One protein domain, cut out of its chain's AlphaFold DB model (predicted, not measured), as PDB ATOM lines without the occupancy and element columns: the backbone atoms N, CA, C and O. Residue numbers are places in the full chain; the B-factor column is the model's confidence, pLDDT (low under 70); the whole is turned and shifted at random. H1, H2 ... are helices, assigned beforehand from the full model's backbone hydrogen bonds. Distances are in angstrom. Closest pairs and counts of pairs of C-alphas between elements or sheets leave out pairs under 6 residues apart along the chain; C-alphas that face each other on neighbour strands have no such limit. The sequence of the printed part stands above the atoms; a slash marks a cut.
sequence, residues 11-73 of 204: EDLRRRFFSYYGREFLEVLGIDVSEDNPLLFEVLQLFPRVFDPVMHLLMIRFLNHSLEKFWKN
ATOM      1  N   GLU A  11     -58.435  20.650 122.592       80.69
ATOM      2  CA  GLU A  11     -56.993  20.905 122.495       80.69
ATOM      3  C   GLU A  11     -56.352  20.218 121.278       80.69
ATOM      4  O   GLU A  11     -55.655  20.865 120.499       80.69
ATOM      5  N   ASP A  12     -56.635  18.928 121.046       84.94
ATOM      6  CA  ASP A  12     -56.134  18.216 119.859       84.94
ATOM      7  C   ASP A  12     -56.700  18.813 118.567       84.94
ATOM      8  O   ASP A  12     -55.972  18.994 117.588       84.94
ATOM      9  N   LEU A  13     -57.996  19.144 118.566       86.62
ATOM     10  CA  LEU A  13     -58.643  19.791 117.433       86.62
ATOM     11  C   LEU A  13     -57.988  21.142 117.137       86.62
ATOM     12  O   LEU A  13     -57.610  21.371 115.991       86.62
ATOM     13  N   ARG A  14     -57.803  21.987 118.158       88.88
ATOM     14  CA  ARG A  14     -57.138  23.293 118.048       88.88
ATOM     15  C   ARG A  14     -55.755  23.150 117.439       88.88
ATOM     16  O   ARG A  14     -55.477  23.749 116.402       88.88
ATOM     17  N   ARG A  15     -54.918  22.292 118.027       89.94
ATOM     18  CA  ARG A  15     -53.551  22.039 117.559       89.94
ATOM     19  C   ARG A  15     -53.525  21.630 116.088       89.94
ATOM     20  O   ARG A  15     -52.738  22.163 115.312       89.94
ATOM     21  N   ARG A  16     -54.384  20.690 115.690       91.44
ATOM     22  CA  ARG A  16     -54.435  20.194 114.307       91.44
ATOM     23  C   ARG A  16     -54.992  21.223 113.334       91.44
ATOM     24  O   ARG A  16     -54.486  21.320 112.224       91.44
ATOM     25  N   PHE A  17     -56.006  21.976 113.744       92.12
ATOM     26  CA  PHE A  17     -56.603  23.038 112.941       92.12
ATOM     27  C   PHE A  17     -55.584  24.148 112.657       92.12
ATOM     28  O   PHE A  17     -55.370  24.507 111.500       92.12
ATOM     29  N   PHE A  18     -54.865  24.604 113.687       92.62
ATOM     30  CA  PHE A  18     -53.791  25.589 113.541       92.62
ATOM     31  C   PHE A  18     -52.601  25.051 112.750       92.62
ATOM     32  O   PHE A  18     -52.050  25.772 111.928       92.62
ATOM     33  N   SER A  19     -52.235  23.780 112.928       93.56
ATOM     34  CA  SER A  19     -51.189  23.150 112.114       93.56
ATOM     35  C   SER A  19     -51.577  23.016 110.638       93.56
ATOM     36  O   SER A  19     -50.686  22.941 109.799       93.56
ATOM     37  N   TYR A  20     -52.872  22.935 110.320       94.25
ATOM     38  CA  TYR A  20     -53.356  22.760 108.950       94.25
ATOM     39  C   TYR A  20     -53.408  24.079 108.173       94.25
ATOM     40  O   TYR A  20     -53.033  24.111 107.005       94.25
ATOM     41  N   TYR A  21     -53.880  25.152 108.809       94.19
ATOM     42  CA  TYR A  21     -54.043  26.457 108.160       94.19
ATOM     43  C   TYR A  21     -52.884  27.427 108.411       94.19
ATOM     44  O   TYR A  21     -52.627  28.283 107.573       94.19
ATOM     45  N   GLY A  22     -52.173  27.283 109.532       94.25
ATOM     46  CA  GLY A  22     -51.227  28.282 110.026       94.25
ATOM     47  C   GLY A  22     -51.941  29.434 110.738       94.25
ATOM     48  O   GLY A  22     -53.036  29.839 110.350       94.25
ATOM     49  N   ARG A  23     -51.330  29.967 111.804       92.75
ATOM     50  CA  ARG A  23     -51.925  31.067 112.586       92.75
ATOM     51  C   ARG A  23     -52.030  32.352 111.775       92.75
ATOM     52  O   ARG A  23     -53.104  32.929 111.731       92.75
ATOM     53  N   GLU A  24     -50.969  32.704 111.053       93.81
ATOM     54  CA  GLU A  24     -50.908  33.914 110.222       93.81
ATOM     55  C   GLU A  24     -52.061  33.978 109.208       93.81
ATOM     56  O   GLU A  24     -52.715  35.003 109.048       93.81
ATOM     57  N   PHE A  25     -52.371  32.856 108.549       94.25
ATOM     58  CA  PHE A  25     -53.486  32.781 107.604       94.25
ATOM     59  C   PHE A  25     -54.844  32.977 108.288       94.25
ATOM     60  O   PHE A  25     -55.712  33.666 107.756       94.25
ATOM     61  N   LEU A  26     -55.043  32.369 109.460       93.31
ATOM     62  CA  LEU A  26     -56.289  32.492 110.217       93.31
ATOM     63  C   LEU A  26     -56.487  33.922 110.741       93.31
ATOM     64  O   LEU A  26     -57.594  34.448 110.657       93.31
ATOM     65  N   GLU A  27     -55.417  34.572 111.196       91.62
ATOM     66  CA  GLU A  27     -55.431  35.973 111.633       91.62
ATOM     67  C   GLU A  27     -55.809  36.921 110.485       91.62
ATOM     68  O   GLU A  27     -56.628  37.818 110.675       91.62
ATOM     69  N   VAL A  28     -55.300  36.683 109.267       93.62
ATOM     70  CA  VAL A  28     -55.693  37.439 108.057       93.62
ATOM     71  C   VAL A  28     -57.186  37.290 107.747       93.62
ATOM     72  O   VAL A  28     -57.810  38.225 107.245       93.62
ATOM     73  N   LEU A  29     -57.778  36.137 108.064       89.94
ATOM     74  CA  LEU A  29     -59.217  35.901 107.936       89.94
ATOM     75  C   LEU A  29     -60.040  36.489 109.095       89.94
ATOM     76  O   LEU A  29     -61.259  36.336 109.101       89.94
ATOM     77  N   GLY A  30     -59.402  37.161 110.058       88.25
ATOM     78  CA  GLY A  30     -60.063  37.756 111.221       88.25
ATOM     79  C   GLY A  30     -60.429  36.750 112.312       88.25
ATOM     80  O   GLY A  30     -61.258  37.057 113.167       88.25
ATOM     81  N   ILE A  31     -59.838  35.551 112.294       88.75
ATOM     82  CA  ILE A  31     -60.103  34.509 113.290       88.75
ATOM     83  C   ILE A  31     -59.190  34.717 114.496       88.75
ATOM     84  O   ILE A  31     -57.968  34.748 114.368       88.75
ATOM     85  N   ASP A  32     -59.788  34.795 115.683       87.75
ATOM     86  CA  ASP A  32     -59.050  34.872 116.943       87.75
ATOM     87  C   ASP A  32     -58.376  33.526 117.276       87.75
ATOM     88  O   ASP A  32     -59.029  32.547 117.657       87.75
ATOM     89  N   VAL A  33     -57.048  33.490 117.132       87.81
ATOM     90  CA  VAL A  33     -56.191  32.322 117.388       87.81
ATOM     91  C   VAL A  33     -55.651  32.251 118.821       87.81
ATOM     92  O   VAL A  33     -54.795  31.402 119.101       87.81
ATOM     93  N   SER A  34     -56.135  33.105 119.730       86.69
ATOM     94  CA  SER A  34     -55.729  33.099 121.139       86.69
ATOM     95  C   SER A  34     -55.993  31.730 121.774       86.69
ATOM     96  O   SER A  34     -57.019  31.086 121.521       86.69
ATOM     97  N   GLU A  35     -55.043  31.239 122.576       80.50
ATOM     98  CA  GLU A  35     -55.111  29.901 123.190       80.50
ATOM     99  C   GLU A  35     -56.351  29.719 124.074       80.50
ATOM    100  O   GLU A  35     -56.935  28.635 124.131       80.50
ATOM    101  N   ASP A  36     -56.791  30.800 124.706       80.38
ATOM    102  CA  ASP A  36     -57.918  30.875 125.622       80.38
ATOM    103  C   ASP A  36     -59.268  31.132 124.940       80.38
ATOM    104  O   ASP A  36     -60.285  31.006 125.615       80.38
ATOM    105  N   ASN A  37     -59.322  31.400 123.624       82.62
ATOM    106  CA  ASN A  37     -60.576  31.666 122.909       82.62
ATOM    107  C   ASN A  37     -61.535  30.456 122.998       82.62
ATOM    108  O   ASN A  37     -61.340  29.469 122.275       82.62
ATOM    109  N   PRO A  38     -62.605  30.493 123.813       76.25
ATOM    110  CA  PRO A  38     -63.488  29.343 123.987       76.25
ATOM    111  C   PRO A  38     -64.456  29.172 122.808       76.25
ATOM    112  O   PRO A  38     -65.087  28.115 122.684       76.25
ATOM    113  N   LEU A  39     -64.563  30.193 121.950       77.88
ATOM    114  CA  LEU A  39     -65.566  30.308 120.897       77.88
ATOM    115  C   LEU A  39     -65.083  29.790 119.536       77.88
ATOM    116  O   LEU A  39     -65.900  29.575 118.644       77.88
ATOM    117  N   LEU A  40     -63.780  29.520 119.380       83.44
ATOM    118  CA  LEU A  40     -63.151  29.125 118.109       83.44
ATOM    119  C   LEU A  40     -63.903  28.005 117.366       83.44
ATOM    120  O   LEU A  40     -64.004  28.022 116.146       83.44
ATOM    121  N   PHE A  41     -64.451  27.030 118.094       83.56
ATOM    122  CA  PHE A  41     -65.178  25.897 117.514       83.56
ATOM    123  C   PHE A  41     -66.673  25.894 117.854       83.56
ATOM    124  O   PHE A  41     -67.291  24.828 117.860       83.56
ATOM    125  N   GLU A  42     -67.282  27.053 118.124       78.81
ATOM    126  CA  GLU A  42     -68.742  27.155 118.302       78.81
ATOM    127  C   GLU A  42     -69.523  26.653 117.091       78.81
ATOM    128  O   GLU A  42     -70.595  26.083 117.251       78.81
ATOM    129  N   VAL A  43     -68.936  26.755 115.901       78.56
ATOM    130  CA  VAL A  43     -69.464  26.200 114.649       78.56
ATOM    131  C   VAL A  43     -69.734  24.687 114.689       78.56
ATOM    132  O   VAL A  43     -70.474  24.165 113.860       78.56
ATOM    133  N   LEU A  44     -69.124  23.962 115.634       76.12
ATOM    134  CA  LEU A  44     -69.356  22.529 115.842       76.12
ATOM    135  C   LEU A  44     -70.520  22.235 116.798       76.12
ATOM    136  O   LEU A  44     -70.861  21.069 116.988       76.12
ATOM    137  N   GLN A  45     -71.100  23.252 117.433       71.88
ATOM    138  CA  GLN A  45     -72.226  23.090 118.347       71.88
ATOM    139  C   GLN A  45     -73.549  23.135 117.576       71.88
ATOM    140  O   GLN A  45     -73.712  23.910 116.640       71.88
ATOM    141  N   LEU A  46     -74.527  22.339 118.012       63.91
ATOM    142  CA  LEU A  46     -75.854  22.238 117.388       63.91
ATOM    143  C   LEU A  46     -76.803  23.397 117.765       63.91
ATOM    144  O   LEU A  46     -77.991  23.350 117.458       63.91
ATOM    145  N   PHE A  47     -76.313  24.449 118.428       60.88
ATOM    146  CA  PHE A  47     -77.144  25.564 118.888       60.88
ATOM    147  C   PHE A  47     -77.343  26.636 117.809       60.88
ATOM    148  O   PHE A  47     -76.406  26.944 117.077       60.88
ATOM    149  N   PRO A  48     -78.521  27.281 117.740       54.91
ATOM    150  CA  PRO A  48     -78.822  28.316 116.757       54.91
ATOM    151  C   PRO A  48     -78.161  29.648 117.142       54.91
ATOM    152  O   PRO A  48     -78.825  30.582 117.585       54.91
ATOM    153  N   ARG A  49     -76.838  29.749 117.007       60.88
ATOM    154  CA  ARG A  49     -76.149  31.045 117.002       60.88
ATOM    155  C   ARG A  49     -75.859  31.461 115.567       60.88
ATOM    156  O   ARG A  49     -75.812  30.630 114.665       60.88
ATOM    157  N   VAL A  50     -75.684  32.763 115.355       60.50
ATOM    158  CA  VAL A  50     -75.144  33.278 114.096       60.50
ATOM    159  C   VAL A  50     -73.721  32.751 113.982       60.50
ATOM    160  O   VAL A  50     -72.860  33.108 114.781       60.50
ATOM    161  N   PHE A  51     -73.503  31.856 113.030       67.50
ATOM    162  CA  PHE A  51     -72.189  31.290 112.788       67.50
ATOM    163  C   PHE A  51     -71.403  32.157 111.814       67.50
ATOM    164  O   PHE A  51     -71.979  32.733 110.891       67.50
ATOM    165  N   ASP A  52     -70.084  32.188 111.977       77.44
ATOM    166  CA  ASP A  52     -69.177  32.740 110.978       77.44
ATOM    167  C   ASP A  52     -69.140  31.807 109.742       77.44
ATOM    168  O   ASP A  52     -68.660  30.666 109.839       77.44
ATOM    169  N   PRO A  53     -69.635  32.249 108.567       83.88
ATOM    170  CA  PRO A  53     -69.630  31.438 107.352       83.88
ATOM    171  C   PRO A  53     -68.217  31.050 106.899       83.88
ATOM    172  O   PRO A  53     -68.032  29.966 106.337       83.88
ATOM    173  N   VAL A  54     -67.215  31.896 107.157       87.69
ATOM    174  CA  VAL A  54     -65.810  31.601 106.847       87.69
ATOM    175  C   VAL A  54     -65.350  30.425 107.696       87.69
ATOM    176  O   VAL A  54     -64.810  29.452 107.162       87.69
ATOM    177  N   MET A  55     -65.654  30.448 108.993       87.19
ATOM    178  CA  MET A  55     -65.301  29.354 109.894       87.19
ATOM    179  C   MET A  55     -65.983  28.035 109.500       87.19
ATOM    180  O   MET A  55     -65.343  26.982 109.521       87.19
ATOM    181  N   HIS A  56     -67.239  28.064 109.038       85.56
ATOM    182  CA  HIS A  56     -67.896  26.873 108.477       85.56
ATOM    183  C   HIS A  56     -67.132  26.287 107.286       85.56
ATOM    184  O   HIS A  56     -66.876  25.080 107.248       85.56
ATOM    185  N   LEU A  57     -66.746  27.122 106.320       88.69
ATOM    186  CA  LEU A  57     -66.016  26.674 105.133       88.69
ATOM    187  C   LEU A  57     -64.646  26.094 105.500       88.69
ATOM    188  O   LEU A  57     -64.262  25.040 104.978       88.69
ATOM    189  N   LEU A  58     -63.938  26.736 106.432       91.00
ATOM    190  CA  LEU A  58     -62.661  26.245 106.945       91.00
ATOM    191  C   LEU A  58     -62.820  24.905 107.658       91.00
ATOM    192  O   LEU A  58     -62.010  24.005 107.436       91.00
ATOM    193  N   MET A  59     -63.869  24.732 108.460       89.12
ATOM    194  CA  MET A  59     -64.128  23.470 109.148       89.12
ATOM    195  C   MET A  59     -64.503  22.350 108.185       89.12
ATOM    196  O   MET A  59     -63.957  21.252 108.300       89.12
ATOM    197  N   ILE A  60     -65.358  22.607 107.192       87.62
ATOM    198  CA  ILE A  60     -65.705  21.588 106.192       87.62
ATOM    199  C   ILE A  60     -64.459  21.163 105.411       87.62
ATOM    200  O   ILE A  60     -64.203  19.968 105.245       87.62
ATOM    201  N   ARG A  61     -63.646  22.126 104.962       89.62
ATOM    202  CA  ARG A  61     -62.392  21.832 104.261       89.62
ATOM    203  C   ARG A  61     -61.389  21.109 105.162       89.62
ATOM    204  O   ARG A  61     -60.720  20.201 104.685       89.62
ATOM    205  N   PHE A  62     -61.295  21.466 106.438       91.06
ATOM    206  CA  PHE A  62     -60.400  20.815 107.395       91.06
ATOM    207  C   PHE A  62     -60.805  19.362 107.675       91.06
ATOM    208  O   PHE A  62     -59.947  18.484 107.728       91.06
ATOM    209  N   LEU A  63     -62.105  19.096 107.821       86.88
ATOM    210  CA  LEU A  63     -62.628  17.768 108.155       86.88
ATOM    211  C   LEU A  63     -62.748  16.842 106.939       86.88
ATOM    212  O   LEU A  63     -62.542  15.640 107.075       86.88
ATOM    213  N   ASN A  64     -63.087  17.380 105.764       80.62
ATOM    214  CA  ASN A  64     -63.403  16.583 104.573       80.62
ATOM    215  C   ASN A  64     -62.409  16.782 103.415       80.62
ATOM    216  O   ASN A  64     -62.605  16.239 102.325       80.62
ATOM    217  N   HIS A  65     -61.358  17.584 103.622       77.00
ATOM    218  CA  HIS A  65     -60.299  17.953 102.667       77.00
ATOM    219  C   HIS A  65     -60.764  18.664 101.378       77.00
ATOM    220  O   HIS A  65     -59.953  19.272 100.680       77.00
ATOM    221  N   SER A  66     -62.057  18.625 101.047       82.81
ATOM    222  CA  SER A  66     -62.660  19.262  99.879       82.81
ATOM    223  C   SER A  66     -64.127  19.607 100.141       82.81
ATOM    224  O   SER A  66     -64.901  18.772 100.620       82.81
ATOM    225  N   LEU A  67     -64.503  20.836  99.768       83.38
ATOM    226  CA  LEU A  67     -65.894  21.287  99.739       83.38
ATOM    227  C   LEU A  67     -66.678  20.467  98.709       83.38
ATOM    228  O   LEU A  67     -67.686  19.872  99.039       83.38
ATOM    229  N   GLU A  68     -66.172  20.300  97.490       84.81
ATOM    230  CA  GLU A  68     -66.862  19.512  96.462       84.81
ATOM    231  C   GLU A  68     -67.207  18.091  96.942       84.81
ATOM    232  O   GLU A  68     -68.330  17.624  96.757       84.81
ATOM    233  N   LYS A  69     -66.269  17.424  97.632       82.38
ATOM    234  CA  LYS A  69     -66.526  16.102  98.226       82.38
ATOM    235  C   LYS A  69     -67.604  16.152  99.304       82.38
ATOM    236  O   LYS A  69     -68.366  15.204  99.420       82.38
ATOM    237  N   PHE A  70     -67.674  17.219 100.099       83.00
ATOM    238  CA  PHE A  70     -68.672  17.329 101.165       83.00
ATOM    239  C   PHE A  70     -70.078  17.463 100.587       83.00
ATOM    240  O   PHE A  70     -70.976  16.758 101.027       83.00
ATOM    241  N   TRP A  71     -70.253  18.283  99.547       81.56
ATOM    242  CA  TRP A  71     -71.553  18.478  98.897       81.56
ATOM    243  C   TRP A  71     -71.995  17.249  98.096       81.56
ATOM    244  O   TRP A  71     -73.188  16.993  97.977       81.56
ATOM    245  N   LYS A  72     -71.048  16.472  97.558       83.50
ATOM    246  CA  LYS A  72     -71.338  15.201  96.873       83.50
ATOM    247  C   LYS A  72     -71.622  14.044  97.835       83.50
ATOM    248  O   LYS A  72     -72.192  13.036  97.417       83.50
ATOM    249  N   ASN A  73     -71.223  14.160  99.099       75.19
ATOM    250  CA  ASN A  73     -71.445  13.124 100.094       75.19
ATOM    251  C   ASN A  73     -72.851  13.250 100.690       75.19
ATOM    252  O   ASN A  73     -73.134  14.146 101.480       75.19
TER     253      ASN A  73
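AT A GLANCE: This is residues 11 to 73 of the 204 residues of the protein "TnsD domain-containing protein" of Caldora sp. SIO3E6 (UniProt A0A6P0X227). Two helix pairs, H1 with H2 and H3 with H4, are joined by a wide loop, residues 29 to 52; H1 comes close to H3 nearly at a right angle, and H4 makes a corner at the end of H3. The printed part has 63 residues with four named helices, H1 H2 H3 H4, and no named strand; its class is all helix. It is compact, with a radius of gyration of the C-alphas of 11.9 A and spans of 35 by 27 by 22 A.

IN THESE COORDINATES: H1, residues 11 to 21, begins at C-alpha 11 (-56.993, 20.905, 122.495) and is 15.7 A long. H2 is residues 23 to 28, 8.7 A. H3, residues 53 to 64, is 16.3 A. H4, residues 67 to 72, is 8.7 A and ends at C-alpha 72 (-71.338, 15.201, 96.873).

HOW THE PARTS SIT: H1 and H2 meet only through their link. H1 and H3 are close but not clearly touching, about perpendicular at 82 degrees; their closest C-alphas, Phe 17 and Phe 62, are 7.1 A apart. H3 and H4 touch only at the corner, closest C-alphas Arg 61 and Leu 67 at 5.7 A, only just about perpendicular at 71 degrees. H2 is apart from H3 and H4. In H1, H2, H3 and H4 every O i to N i+4 pair is within hydrogen-bond range.

THE WHOLE: The farthest C-alphas, Asp 36 and Lys 72, are 35.4 A apart. The printed part has no cut. The link H2 to H3 is long, 24 residues. Residues 46 to 51 have pLDDT under 70.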